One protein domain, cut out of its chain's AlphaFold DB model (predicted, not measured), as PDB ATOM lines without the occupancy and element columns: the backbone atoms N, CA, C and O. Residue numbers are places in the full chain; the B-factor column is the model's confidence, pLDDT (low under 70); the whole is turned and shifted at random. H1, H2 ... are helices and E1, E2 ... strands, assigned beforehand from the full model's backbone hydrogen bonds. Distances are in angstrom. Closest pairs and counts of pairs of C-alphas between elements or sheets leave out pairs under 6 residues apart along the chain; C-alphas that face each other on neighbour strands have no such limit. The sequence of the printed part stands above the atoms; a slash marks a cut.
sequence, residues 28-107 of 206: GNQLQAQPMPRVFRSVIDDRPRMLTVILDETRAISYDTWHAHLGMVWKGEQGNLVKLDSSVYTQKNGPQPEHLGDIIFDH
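AT A GLANCE: This is residues 28 to 107 of the 206 residues of an uncharacterized protein of Rubritalea squalenifaciens DSM 18772 (UniProt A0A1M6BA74). A strongly twisted sheet of five strands forms a slightly curled wall, and the long stretch between E4 and E5 folds back over one face of it as a loop. H2 lies at the far end of this loop, close to H1, which sits beyond edge strand E1. The printed part has 80 residues, with H1, E1, E2, E3, E4, H2 and E5 along it; the sheet order is E1, E2, E3, E4, E5, all antiparallel. The class is mixed, helices and strands; the whole is compact, with a radius of gyration of the C-alphas of 11.7 A and spans of 31 by 26 by 20 A.

IN THESE COORDINATES: H1, residues 28 to 33, begins at C-alpha 28 (106.795, 134.774, 90.869). E1 is residues 38 to 42, 12.4 A long; E2 is 50 to 56, 18.2 A; E3 is 59 to 64, 17.2 A; E4 is 69 to 75, 18.9 A. H2 is residues 87 to 90. E5, residues 102 to 106, is 10.6 A long and ends at C-alpha 106 (111.510, 144.784, 68.609).

HOW THE PARTS SIT: E1 to E4 form a meander, each strand the antiparallel neighbour of the one before. Within hydrogen-bond range are N 40 and O 52 of E1 and E2 at 2.9 A, N 53 and O 61 of E2 and E3 at 2.8 A, N 62 and O 72 of E3 and E4 at 2.8 A, and N 73 and O 105 of E4 and E5 at 2.9 A. H1 only grazes the sheet, with residues 31 to 32. H1 and H2 are close but not clearly touching; their closest C-alphas, of Gly 28 and Tyr 89, are 5.0 A apart. H2 is not on the sheet. Every O i to N i+4 pair of H1 is within range; H2 is too short for one.

THE WHOLE: The C-alphas farthest apart, of Gln 91 and Ile 104, are 31.0 A apart. The printed part has no cut. The links E4 to H2 and H2 to E5 are long; residues 82 to 83 pair with 98 to 99, antiparallel. Residues 85 to 95 have pLDDT under 70.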
ATOM      1  N   GLY A  28     106.269 133.421  91.043       70.75
ATOM      2  CA  GLY A  28     106.795 134.774  90.869       70.75
ATOM      3  C   GLY A  28     108.001 135.070  91.762       70.75
ATOM      4  O   GLY A  28     109.055 135.437  91.232       70.75
ATOM      5  N   ASN A  29     107.912 134.881  93.086       72.94
ATOM      6  CA  ASN A  29     109.068 135.168  93.941       72.94
ATOM      7  C   ASN A  29     110.139 134.083  93.813       72.94
ATOM      8  O   ASN A  29     111.319 134.410  93.898       72.94
ATOM      9  N   GLN A  30     109.780 132.826  93.525       77.25
ATOM     10  CA  GLN A  30     110.758 131.788  93.182       77.25
ATOM     11  C   GLN A  30     111.573 132.183  91.954       77.25
ATOM     12  O   GLN A  30     112.792 132.034  91.965       77.25
ATOM     13  N   LEU A  31     110.927 132.717  90.912       79.62
ATOM     14  CA  LEU A  31     111.630 133.249  89.752       79.62
ATOM     15  C   LEU A  31     112.521 134.425  90.158       79.62
ATOM     16  O   LEU A  31     113.698 134.414  89.824       79.62
ATOM     17  N   GLN A  32     112.011 135.401  90.915       78.31
ATOM     18  CA  GLN A  32     112.806 136.548  91.380       78.31
ATOM     19  C   GLN A  32     114.002 136.142  92.262       78.31
ATOM     20  O   GLN A  32     115.031 136.813  92.232       78.31
ATOM     21  N   ALA A  33     113.906 135.031  92.992       82.12
ATOM     22  CA  ALA A  33     114.981 134.496  93.824       82.12
ATOM     23  C   ALA A  33     116.059 133.727  93.036       82.12
ATOM     24  O   ALA A  33     117.117 133.427  93.593       82.12
ATOM     25  N   GLN A  34     115.827 133.396  91.759       82.69
ATOM     26  CA  GLN A  34     116.833 132.722  90.936       82.69
ATOM     27  C   GLN A  34     118.047 133.629  90.680       82.69
ATOM     28  O   GLN A  34     117.886 134.842  90.494       82.69
ATOM     29  N   PRO A  35     119.264 133.055  90.614       85.75
ATOM     30  CA  PRO A  35     120.440 133.798  90.187       85.75
ATOM     31  C   PRO A  35     120.263 134.317  88.757       85.75
ATOM     32  O   PRO A  35     119.545 133.734  87.944       85.75
ATOM     33  N   MET A  36     120.944 135.416  88.442       87.38
ATOM     34  CA  MET A  36     120.964 135.951  87.083       87.38
ATOM     35  C   MET A  36     121.876 135.114  86.162       87.38
ATOM     36  O   MET A  36     122.917 134.637  86.622       87.38
ATOM     37  N   PRO A  37     121.552 134.999  84.860       91.38
ATOM     38  CA  PRO A  37     120.316 135.476  84.241       91.38
ATOM     39  C   PRO A  37     119.119 134.579  84.594       91.38
ATOM     40  O   PRO A  37     119.240 133.357  84.632       91.38
ATOM     41  N   ARG A  38     117.942 135.178  84.800       91.44
ATOM     42  CA  ARG A  38     116.702 134.434  85.090       91.44
ATOM     43  C   ARG A  38     115.957 134.124  83.807       91.44
ATOM     44  O   ARG A  38     115.798 135.014  82.977       91.44
ATOM     45  N   VAL A  39     115.460 132.900  83.651       92.56
ATOM     46  CA  VAL A  39     114.866 132.442  82.387       92.56
ATOM     47  C   VAL A  39     113.521 131.780  82.628       92.56
ATOM     48  O   VAL A  39     113.398 130.893  83.468       92.56
ATOM     49  N   PHE A  40     112.507 132.179  81.864       91.38
ATOM     50  CA  PHE A  40     111.171 131.605  81.975       91.38
ATOM     51  C   PHE A  40     110.384 131.703  80.669       91.38
ATOM     52  O   PHE A  40     110.635 132.545  79.807       91.38
ATOM     53  N   ARG A  41     109.416 130.800  80.510       89.69
ATOM     54  CA  ARG A  41     108.433 130.855  79.423       89.69
ATOM     55  C   ARG A  41     107.360 131.877  79.759       89.69
ATOM     56  O   ARG A  41     106.913 131.899  80.899       89.69
ATOM     57  N   SER A  42     106.924 132.662  78.781       87.44
ATOM     58  CA  SER A  42     105.908 133.696  78.981       87.44
ATOM     59  C   SER A  42     105.053 133.910  77.726       87.44
ATOM     60  O   SER A  42     105.426 133.517  76.613       87.44
ATOM     61  N   VAL A  43     103.890 134.530  77.926       90.38
ATOM     62  CA  VAL A  43     103.074 135.149  76.870       90.38
ATOM     63  C   VAL A  43     103.271 136.664  76.969       90.38
ATOM     64  O   VAL A  43     102.338 137.396  77.273       90.38
ATOM     65  N   ILE A  44     104.524 137.120  76.873       92.06
ATOM     66  CA  ILE A  44     104.850 138.524  77.145       92.06
ATOM     67  C   ILE A  44     104.260 139.439  76.065       92.06
ATOM     68  O   ILE A  44     104.446 139.177  74.877       92.06
ATOM     69  N   ASP A  45     103.525 140.473  76.474       91.75
ATOM     70  CA  ASP A  45     102.834 141.434  75.594       91.75
ATOM     71  C   ASP A  45     101.982 140.766  74.505       91.75
ATOM     72  O   ASP A  45     102.107 141.063  73.312       91.75
ATOM     73  N   ASP A  46     101.173 139.789  74.912       89.88
ATOM     74  CA  ASP A  46     100.315 138.988  74.032       89.88
ATOM     75  C   ASP A  46     101.068 138.202  72.942       89.88
ATOM     76  O   ASP A  46     100.466 137.679  71.999       89.88
ATOM     77  N   ARG A  47     102.393 138.052  73.067       92.25
ATOM     78  CA  ARG A  47     103.199 137.194  72.191       92.25
ATOM     79  C   ARG A  47     103.294 135.806  72.815       92.25
ATOM     80  O   ARG A  47     103.975 135.636  73.825       92.25
ATOM     81  N   PRO A  48     102.627 134.776  72.267       91.88
ATOM     82  CA  PRO A  48     102.692 133.439  72.837       91.88
ATOM     83  C   PRO A  48     104.048 132.781  72.568       91.88
ATOM     84  O   PRO A  48     104.684 133.021  71.547       91.88
ATOM     85  N   ARG A  49     104.429 131.839  73.440       92.50
ATOM     86  CA  ARG A  49     105.626 130.982  73.285       92.50
ATOM     87  C   ARG A  49     106.947 131.753  73.296       92.50
ATOM     88  O   ARG A  49     107.930 131.320  72.680       92.50
ATOM     89  N   MET A  50     106.999 132.827  74.071       96.25
ATOM     90  CA  MET A  50     108.235 133.554  74.304       96.25
ATOM     91  C   MET A  50     109.068 132.857  75.383       96.25
ATOM     92  O   MET A  50     108.560 132.146  76.258       96.25
ATOM     93  N   LEU A  51     110.380 133.006  75.280       95.88
ATOM     94  CA  LEU A  51     111.327 132.736  76.350       95.88
ATOM     95  C   LEU A  51     111.872 134.082  76.811       95.88
ATOM     96  O   LEU A  51     112.646 134.700  76.085       95.88
ATOM     97  N   THR A  52     111.460 134.530  77.989       95.81
ATOM     98  CA  THR A  52     111.975 135.751  78.603       95.81
ATOM     99  C   THR A  52     113.225 135.429  79.409       95.81
ATOM    100  O   THR A  52     113.265 134.459  80.166       95.81
ATOM    101  N   VAL A  53     114.241 136.268  79.245       94.81
ATOM    102  CA  VAL A  53     115.516 136.211  79.946       94.81
ATOM    103  C   VAL A  53     115.748 137.567  80.596       94.81
ATOM    104  O   VAL A  53     115.928 138.571  79.909       94.81
ATOM    105  N   ILE A  54     115.769 137.599  81.923       93.19
ATOM    106  CA  ILE A  54     116.248 138.754  82.679       93.19
ATOM    107  C   ILE A  54     117.768 138.644  82.738       93.19
ATOM    108  O   ILE A  54     118.293 137.734  83.379       93.19
ATOM    109  N   LEU A  55     118.463 139.527  82.023       89.69
ATOM    110  CA  LEU A  55     119.924 139.495  81.913       89.69
ATOM    111  C   LEU A  55     120.590 140.085  83.155       89.69
ATOM    112  O   LEU A  55     121.554 139.523  83.668       89.69
ATOM    113  N   ASP A  56     120.076 141.227  83.604       89.62
ATOM    114  CA  ASP A  56     120.533 141.963  84.776       89.62
ATOM    115  C   ASP A  56     119.362 142.737  85.404       89.62
ATOM    116  O   ASP A  56     118.213 142.597  84.987       89.62
ATOM    117  N   GLU A  57     119.634 143.553  86.421       89.06
ATOM    118  CA  GLU A  57     118.608 144.320  87.140       89.06
ATOM    119  C   GLU A  57     117.846 145.329  86.274       89.06
ATOM    120  O   GLU A  57     116.768 145.764  86.656       89.06
ATOM    121  N   THR A  58     118.384 145.725  85.126       91.00
ATOM    122  CA  THR A  58     117.838 146.800  84.287       91.00
ATOM    123  C   THR A  58     117.489 146.349  82.877       91.00
ATOM    124  O   THR A  58     117.017 147.165  82.086       91.00
ATOM    125  N   ARG A  59     117.738 145.085  82.520       91.31
ATOM    126  CA  ARG A  59     117.625 144.611  81.139       91.31
ATOM    127  C   ARG A  59     117.052 143.220  81.036       91.31
ATOM    128  O   ARG A  59     117.453 142.294  81.746       91.31
ATOM    129  N   ALA A  60     116.200 143.061  80.040       94.06
ATOM    130  CA  ALA A  60     115.660 141.777  79.670       94.06
ATOM    131  C   ALA A  60     115.551 141.639  78.154       94.06
ATOM    132  O   ALA A  60     115.500 142.615  77.400       94.06
ATOM    133  N   ILE A  61     115.583 140.384  77.726       94.31
ATOM    134  CA  ILE A  61     115.434 139.978  76.338       94.31
ATOM    135  C   ILE A  61     114.374 138.893  76.256       94.31
ATOM    136  O   ILE A  61     114.160 138.140  77.205       94.31
ATOM    137  N   SER A  62     113.708 138.791  75.117       95.75
ATOM    138  CA  SER A  62     112.801 137.690  74.838       95.75
ATOM    139  C   SER A  62     113.114 137.060  73.494       95.75
ATOM    140  O   SER A  62     113.483 137.743  72.540       95.75
ATOM    141  N   TYR A  63     112.945 135.747  73.429       95.62
ATOM    142  CA  TYR A  63     113.084 134.966  72.209       95.62
ATOM    143  C   TYR A  63     111.740 134.384  71.812       95.62
ATOM    144  O   TYR A  63     111.077 133.742  72.631       95.62
ATOM    145  N   ASP A  64     111.373 134.545  70.546       95.50
ATOM    146  CA  ASP A  64     110.285 133.776  69.962       95.50
ATOM    147  C   ASP A  64     110.800 132.361  69.702       95.50
ATOM    148  O   ASP A  64     111.636 132.113  68.832       95.50
ATOM    149  N   THR A  65     110.312 131.404  70.485       95.38
ATOM    150  CA  THR A  65     110.747 130.008  70.346       95.38
ATOM    151  C   THR A  65     109.965 129.220  69.311       95.38
ATOM    152  O   THR A  65     110.368 128.115  68.953       95.38
ATOM    153  N   TRP A  66     108.847 129.760  68.835       92.94
ATOM    154  CA  TRP A  66     108.098 129.162  67.744       92.94
ATOM    155  C   TRP A  66     108.795 129.423  66.406       92.94
ATOM    156  O   TRP A  66     108.871 128.527  65.562       92.94
ATOM    157  N   HIS A  67     109.355 130.623  66.254       91.62
ATOM    158  CA  HIS A  67     110.055 131.079  65.054       91.62
ATOM    159  C   HIS A  67     111.583 131.183  65.220       91.62
ATOM    160  O   HIS A  67     112.257 131.623  64.296       91.62
ATOM    161  N   ALA A  68     112.127 130.787  66.375       91.88
ATOM    162  CA  ALA A  68     113.562 130.701  66.664       91.88
ATOM    163  C   ALA A  68     114.363 131.998  66.402       91.88
ATOM    164  O   ALA A  68     115.388 131.965  65.726       91.88
ATOM    165  N   HIS A  69     113.923 133.135  66.949       90.69
ATOM    166  CA  HIS A  69     114.630 134.416  66.802       90.69
ATOM    167  C   HIS A  69     114.571 135.286  68.062       90.69
ATOM    168  O   HIS A  69     113.757 135.046  68.960       90.69
ATOM    169  N   LEU A  70     115.448 136.295  68.135       91.88
ATOM    170  CA  LEU A  70     115.367 137.346  69.149       91.88
ATOM    171  C   LEU A  70     114.133 138.209  68.875       91.88
ATOM    172  O   LEU A  70     114.056 138.863  67.842       91.88
ATOM    173  N   GLY A  71     113.182 138.211  69.804       92.56
ATOM    174  CA  GLY A  71     111.937 138.959  69.667       92.56
ATOM    175  C   GLY A  71     112.066 140.392  70.162       92.56
ATOM    176  O   GLY A  71     111.834 141.337  69.418       92.56
ATOM    177  N   MET A  72     112.441 140.575  71.428       93.25
ATOM    178  CA  MET A  72     112.453 141.905  72.043       93.25
ATOM    179  C   MET A  72     113.640 142.089  72.980       93.25
ATOM    180  O   MET A  72     114.036 141.152  73.669       93.25
ATOM    181  N   VAL A  73     114.165 143.310  73.042       92.50
ATOM    182  CA  VAL A  73     115.102 143.776  74.069       92.50
ATOM    183  C   VAL A  73     114.526 145.048  74.662       92.50
ATOM    184  O   VAL A  73     114.146 145.963  73.926       92.50
ATOM    185  N   TRP A  74     114.489 145.129  75.984       93.56
ATOM    186  CA  TRP A  74     114.021 146.319  76.676       93.56
ATOM    187  C   TRP A  74     114.865 146.614  77.905       93.56
ATOM    188  O   TRP A  74     115.589 145.759  78.435       93.56
ATOM    189  N   LYS A  75     114.780 147.869  78.329       92.19
ATOM    190  CA  LYS A  75     115.476 148.398  79.487       92.19
ATOM    191  C   LYS A  75     114.472 149.059  80.420       92.19
ATOM    192  O   LYS A  75     113.780 149.985  80.019       92.19
ATOM    193  N   GLY A  76     114.440 148.609  81.665       90.31
ATOM    194  CA  GLY A  76     113.564 149.149  82.700       90.31
ATOM    195  C   GLY A  76     114.327 149.800  83.845       90.31
ATOM    196  O   GLY A  76     115.554 149.955  83.818       90.31
ATOM    197  N   GLU A  77     113.565 150.165  84.868       86.88
ATOM    198  CA  GLU A  77     114.093 150.555  86.171       86.88
ATOM    199  C   GLU A  77     114.567 149.318  86.950       86.88
ATOM    200  O   GLU A  77     114.172 148.187  86.659       86.88
ATOM    201  N   GLN A  78     115.448 149.522  87.932       85.25
ATOM    202  CA  GLN A  78     116.094 148.433  88.670       85.25
ATOM    203  C   GLN A  78     115.080 147.461  89.283       85.25
ATOM    204  O   GLN A  78     114.216 147.844  90.067       85.25
ATOM    205  N   GLY A  79     115.210 146.184  88.924       75.38
ATOM    206  CA  GLY A  79     114.380 145.087  89.412       75.38
ATOM    207  C   GLY A  79     112.981 145.020  88.795       75.38
ATOM    208  O   GLY A  79     112.278 144.039  89.037       75.38
ATOM    209  N   ASN A  80     112.588 145.995  87.971       84.56
ATOM    210  CA  ASN A  80     111.229 146.127  87.458       84.56
ATOM    211  C   ASN A  80     111.194 146.015  85.928       84.56
ATOM    212  O   ASN A  80     111.124 147.010  85.209       84.56
ATOM    213  N   LEU A  81     111.296 144.778  85.434       91.19
ATOM    214  CA  LEU A  81     111.422 144.488  83.999       91.19
ATOM    215  C   LEU A  81     110.241 143.725  83.418       91.19
ATOM    216  O   LEU A  81     109.999 143.808  82.217       91.19
ATOM    217  N   VAL A  82     109.536 142.955  84.244       89.75
ATOM    218  CA  VAL A  82     108.371 142.181  83.821       89.75
ATOM    219  C   VAL A  82     107.338 142.230  84.923       89.75
ATOM    220  O   VAL A  82     107.630 141.902  86.074       89.75
ATOM    221  N   LYS A  83     106.121 142.590  84.546       87.81
ATOM    222  CA  LYS A  83     104.951 142.493  85.402       87.81
ATOM    223  C   LYS A  83     104.391 141.081  85.300       87.81
ATOM    224  O   LYS A  83     103.855 140.691  84.266       87.81
ATOM    225  N   LEU A  84     104.555 140.293  86.356       78.56
ATOM    226  CA  LEU A  84     104.129 138.894  86.412       78.56
ATOM    227  C   LEU A  84     102.780 138.777  87.122       78.56
ATOM    228  O   LEU A  84     102.694 138.117  88.146       78.56
ATOM    229  N   ASP A  85     101.734 139.411  86.590       65.62
ATOM    230  CA  ASP A  85     100.433 139.476  87.276       65.62
ATOM    231  C   ASP A  85      99.484 138.316  86.927       65.62
ATOM    232  O   ASP A  85      98.446 138.160  87.570       65.62
ATOM    233  N   SER A  86      99.827 137.469  85.951       59.03
ATOM    234  CA  SER A  86      98.942 136.392  85.482       59.03
ATOM    235  C   SER A  86      98.719 135.285  86.521       59.03
ATOM    236  O   SER A  86      99.565 135.054  87.387       59.03
ATOM    237  N   SER A  87      97.642 134.510  86.358       56.41
ATOM    238  CA  SER A  87      97.270 133.401  87.255       56.41
ATOM    239  C   SER A  87      98.324 132.306  87.381       56.41
ATOM    240  O   SER A  87      98.378 131.637  88.408       56.41
ATOM    241  N   VAL A  88      99.198 132.163  86.381       57.72
ATOM    242  CA  VAL A  88     100.355 131.257  86.433       57.72
ATOM    243  C   VAL A  88     101.362 131.697  87.504       57.72
ATOM    244  O   VAL A  88     101.994 130.852  88.126       57.72
ATOM    245  N   TYR A  89     101.488 133.005  87.754       56.44
ATOM    246  CA  TYR A  89     102.480 133.574  88.673       56.44
ATOM    247  C   TYR A  89     101.893 134.050  90.007       56.44
ATOM    248  O   TYR A  89     102.610 134.020  91.002       56.44
ATOM    249  N   THR A  90     100.624 134.481  90.040       56.22
ATOM    250  CA  THR A  90      99.997 135.124  91.217       56.22
ATOM    251  C   THR A  90      98.754 134.411  91.748       56.22
ATOM    252  O   THR A  90      98.124 134.909  92.681       56.22
ATOM    253  N   GLN A  91      98.336 133.311  91.110       53.53
ATOM    254  CA  GLN A  91      97.071 132.600  91.364       53.53
ATOM    255  C   GLN A  91      95.788 133.446  91.232       53.53
ATOM    256  O   GLN A  91      94.679 132.951  91.438       53.53
ATOM    257  N   LYS A  92      95.901 134.714  90.824       56.88
ATOM    258  CA  LYS A  92      94.779 135.599  90.504       56.88
ATOM    259  C   LYS A  92      94.655 135.718  88.995       56.88
ATOM    260  O   LYS A  92      95.652 135.703  88.285       56.88
ATOM    261  N   ASN A  93      93.434 135.877  88.488       55.88
ATOM    262  CA  ASN A  93      93.217 136.226  87.083       55.88
ATOM    263  C   ASN A  93      93.729 137.653  86.825       55.88
ATOM    264  O   ASN A  93      92.954 138.605  86.840       55.88
ATOM    265  N   GLY A  94      95.037 137.804  86.655       53.50
ATOM    266  CA  GLY A  94      95.656 139.016  86.146       53.50
ATOM    267  C   GLY A  94      95.950 138.909  84.650       53.50
ATOM    268  O   GLY A  94      95.827 137.825  84.064       53.50
ATOM    269  N   PRO A  95      96.311 140.037  84.019       57.69
ATOM    270  CA  PRO A  95      96.685 140.079  82.611       57.69
ATOM    271  C   PRO A  95      97.880 139.160  82.324       57.69
ATOM    272  O   PRO A  95      98.598 138.731  83.234       57.69
ATOM    273  N   GLN A  96      98.086 138.837  81.047       78.44
ATOM    274  CA  GLN A  96      99.306 138.149  80.620       78.44
ATOM    275  C   GLN A  96     100.545 138.972  81.024       78.44
ATOM    276  O   GLN A  96     100.418 140.174  81.255       78.44
ATOM    277  N   PRO A  97     101.734 138.355  81.163       85.12
ATOM    278  CA  PRO A  97     102.941 139.096  81.511       85.12
ATOM    279  C   PRO A  97     103.191 140.278  80.572       85.12
ATOM    280  O   PRO A  97     103.065 140.143  79.359       85.12
ATOM    281  N   GLU A  98     103.607 141.408  81.129       90.44
ATOM    282  CA  GLU A  98     103.906 142.628  80.368       90.44
ATOM    283  C   GLU A  98     105.365 143.023  80.590       90.44
ATOM    284  O   GLU A  98     105.893 142.878  81.702       90.44
ATOM    285  N   HIS A  99     106.031 143.526  79.552       94.38
ATOM    286  CA  HIS A  99     107.317 144.194  79.742       94.38
ATOM    287  C   HIS A  99     107.134 145.508  80.507       94.38
ATOM    288  O   HIS A  99     106.100 146.166  80.429       94.38
ATOM    289  N   LEU A 100     108.175 145.904  81.235       93.56
ATOM    290  CA  LEU A 100     108.242 147.191  81.917       93.56
ATOM    291  C   LEU A 100     109.522 147.917  81.503       93.56
ATOM    292  O   LEU A 100     110.623 147.377  81.643       93.56
ATOM    293  N   GLY A 101     109.369 149.141  80.999       93.06
ATOM    294  CA  GLY A 101     110.465 149.984  80.522       93.06
ATOM    295  C   GLY A 101     110.444 150.231  79.016       93.06
ATOM    296  O   GLY A 101     109.458 149.964  78.333       93.06
ATOM    297  N   ASP A 102     111.558 150.745  78.504       93.44
ATOM    298  CA  ASP A 102     111.709 151.152  77.112       93.44
ATOM    299  C   ASP A 102     112.162 149.980  76.242       93.44
ATOM    300  O   ASP A 102     113.225 149.386  76.462       93.44
ATOM    301  N   ILE A 103     111.386 149.680  75.204       92.75
ATOM    302  CA  ILE A 103     111.788 148.754  74.145       92.75
ATOM    303  C   ILE A 103     112.903 149.406  73.321       92.75
ATOM    304  O   ILE A 103     112.699 150.434  72.677       92.75
ATOM    305  N   ILE A 104     114.076 148.774  73.304       88.94
ATOM    306  CA  ILE A 104     115.230 149.217  72.503       88.94
ATOM    307  C   ILE A 104     115.421 148.372  71.240       88.94
ATOM    308  O   ILE A 104     116.113 148.784  70.311       88.94
ATOM    309  N   PHE A 105     114.785 147.202  71.183       88.25
ATOM    310  CA  PHE A 105     114.708 146.365  69.994       88.25
ATOM    311  C   PHE A 105     113.393 145.591  69.992       88.25
ATOM    312  O   PHE A 105     113.052 144.961  70.990       88.25
ATOM    313  N   ASP A 106     112.696 145.602  68.860       91.06
ATOM    314  CA  ASP A 106     111.510 144.784  68.609       91.06
ATOM    315  C   ASP A 106     111.579 144.229  67.190       91.06
ATOM    316  O   ASP A 106     111.669 144.972  66.206       91.06
ATOM    317  N   HIS A 107     111.556 142.908  67.089       88.38
ATOM    318  CA  HIS A 107     111.599 142.182  65.841       88.38
ATOM    319  C   HIS A 107     110.633 141.002  65.878       88.38
ATOM    320  O   HIS A 107     110.389 140.391  66.915       88.38
TER     321      HIS A 107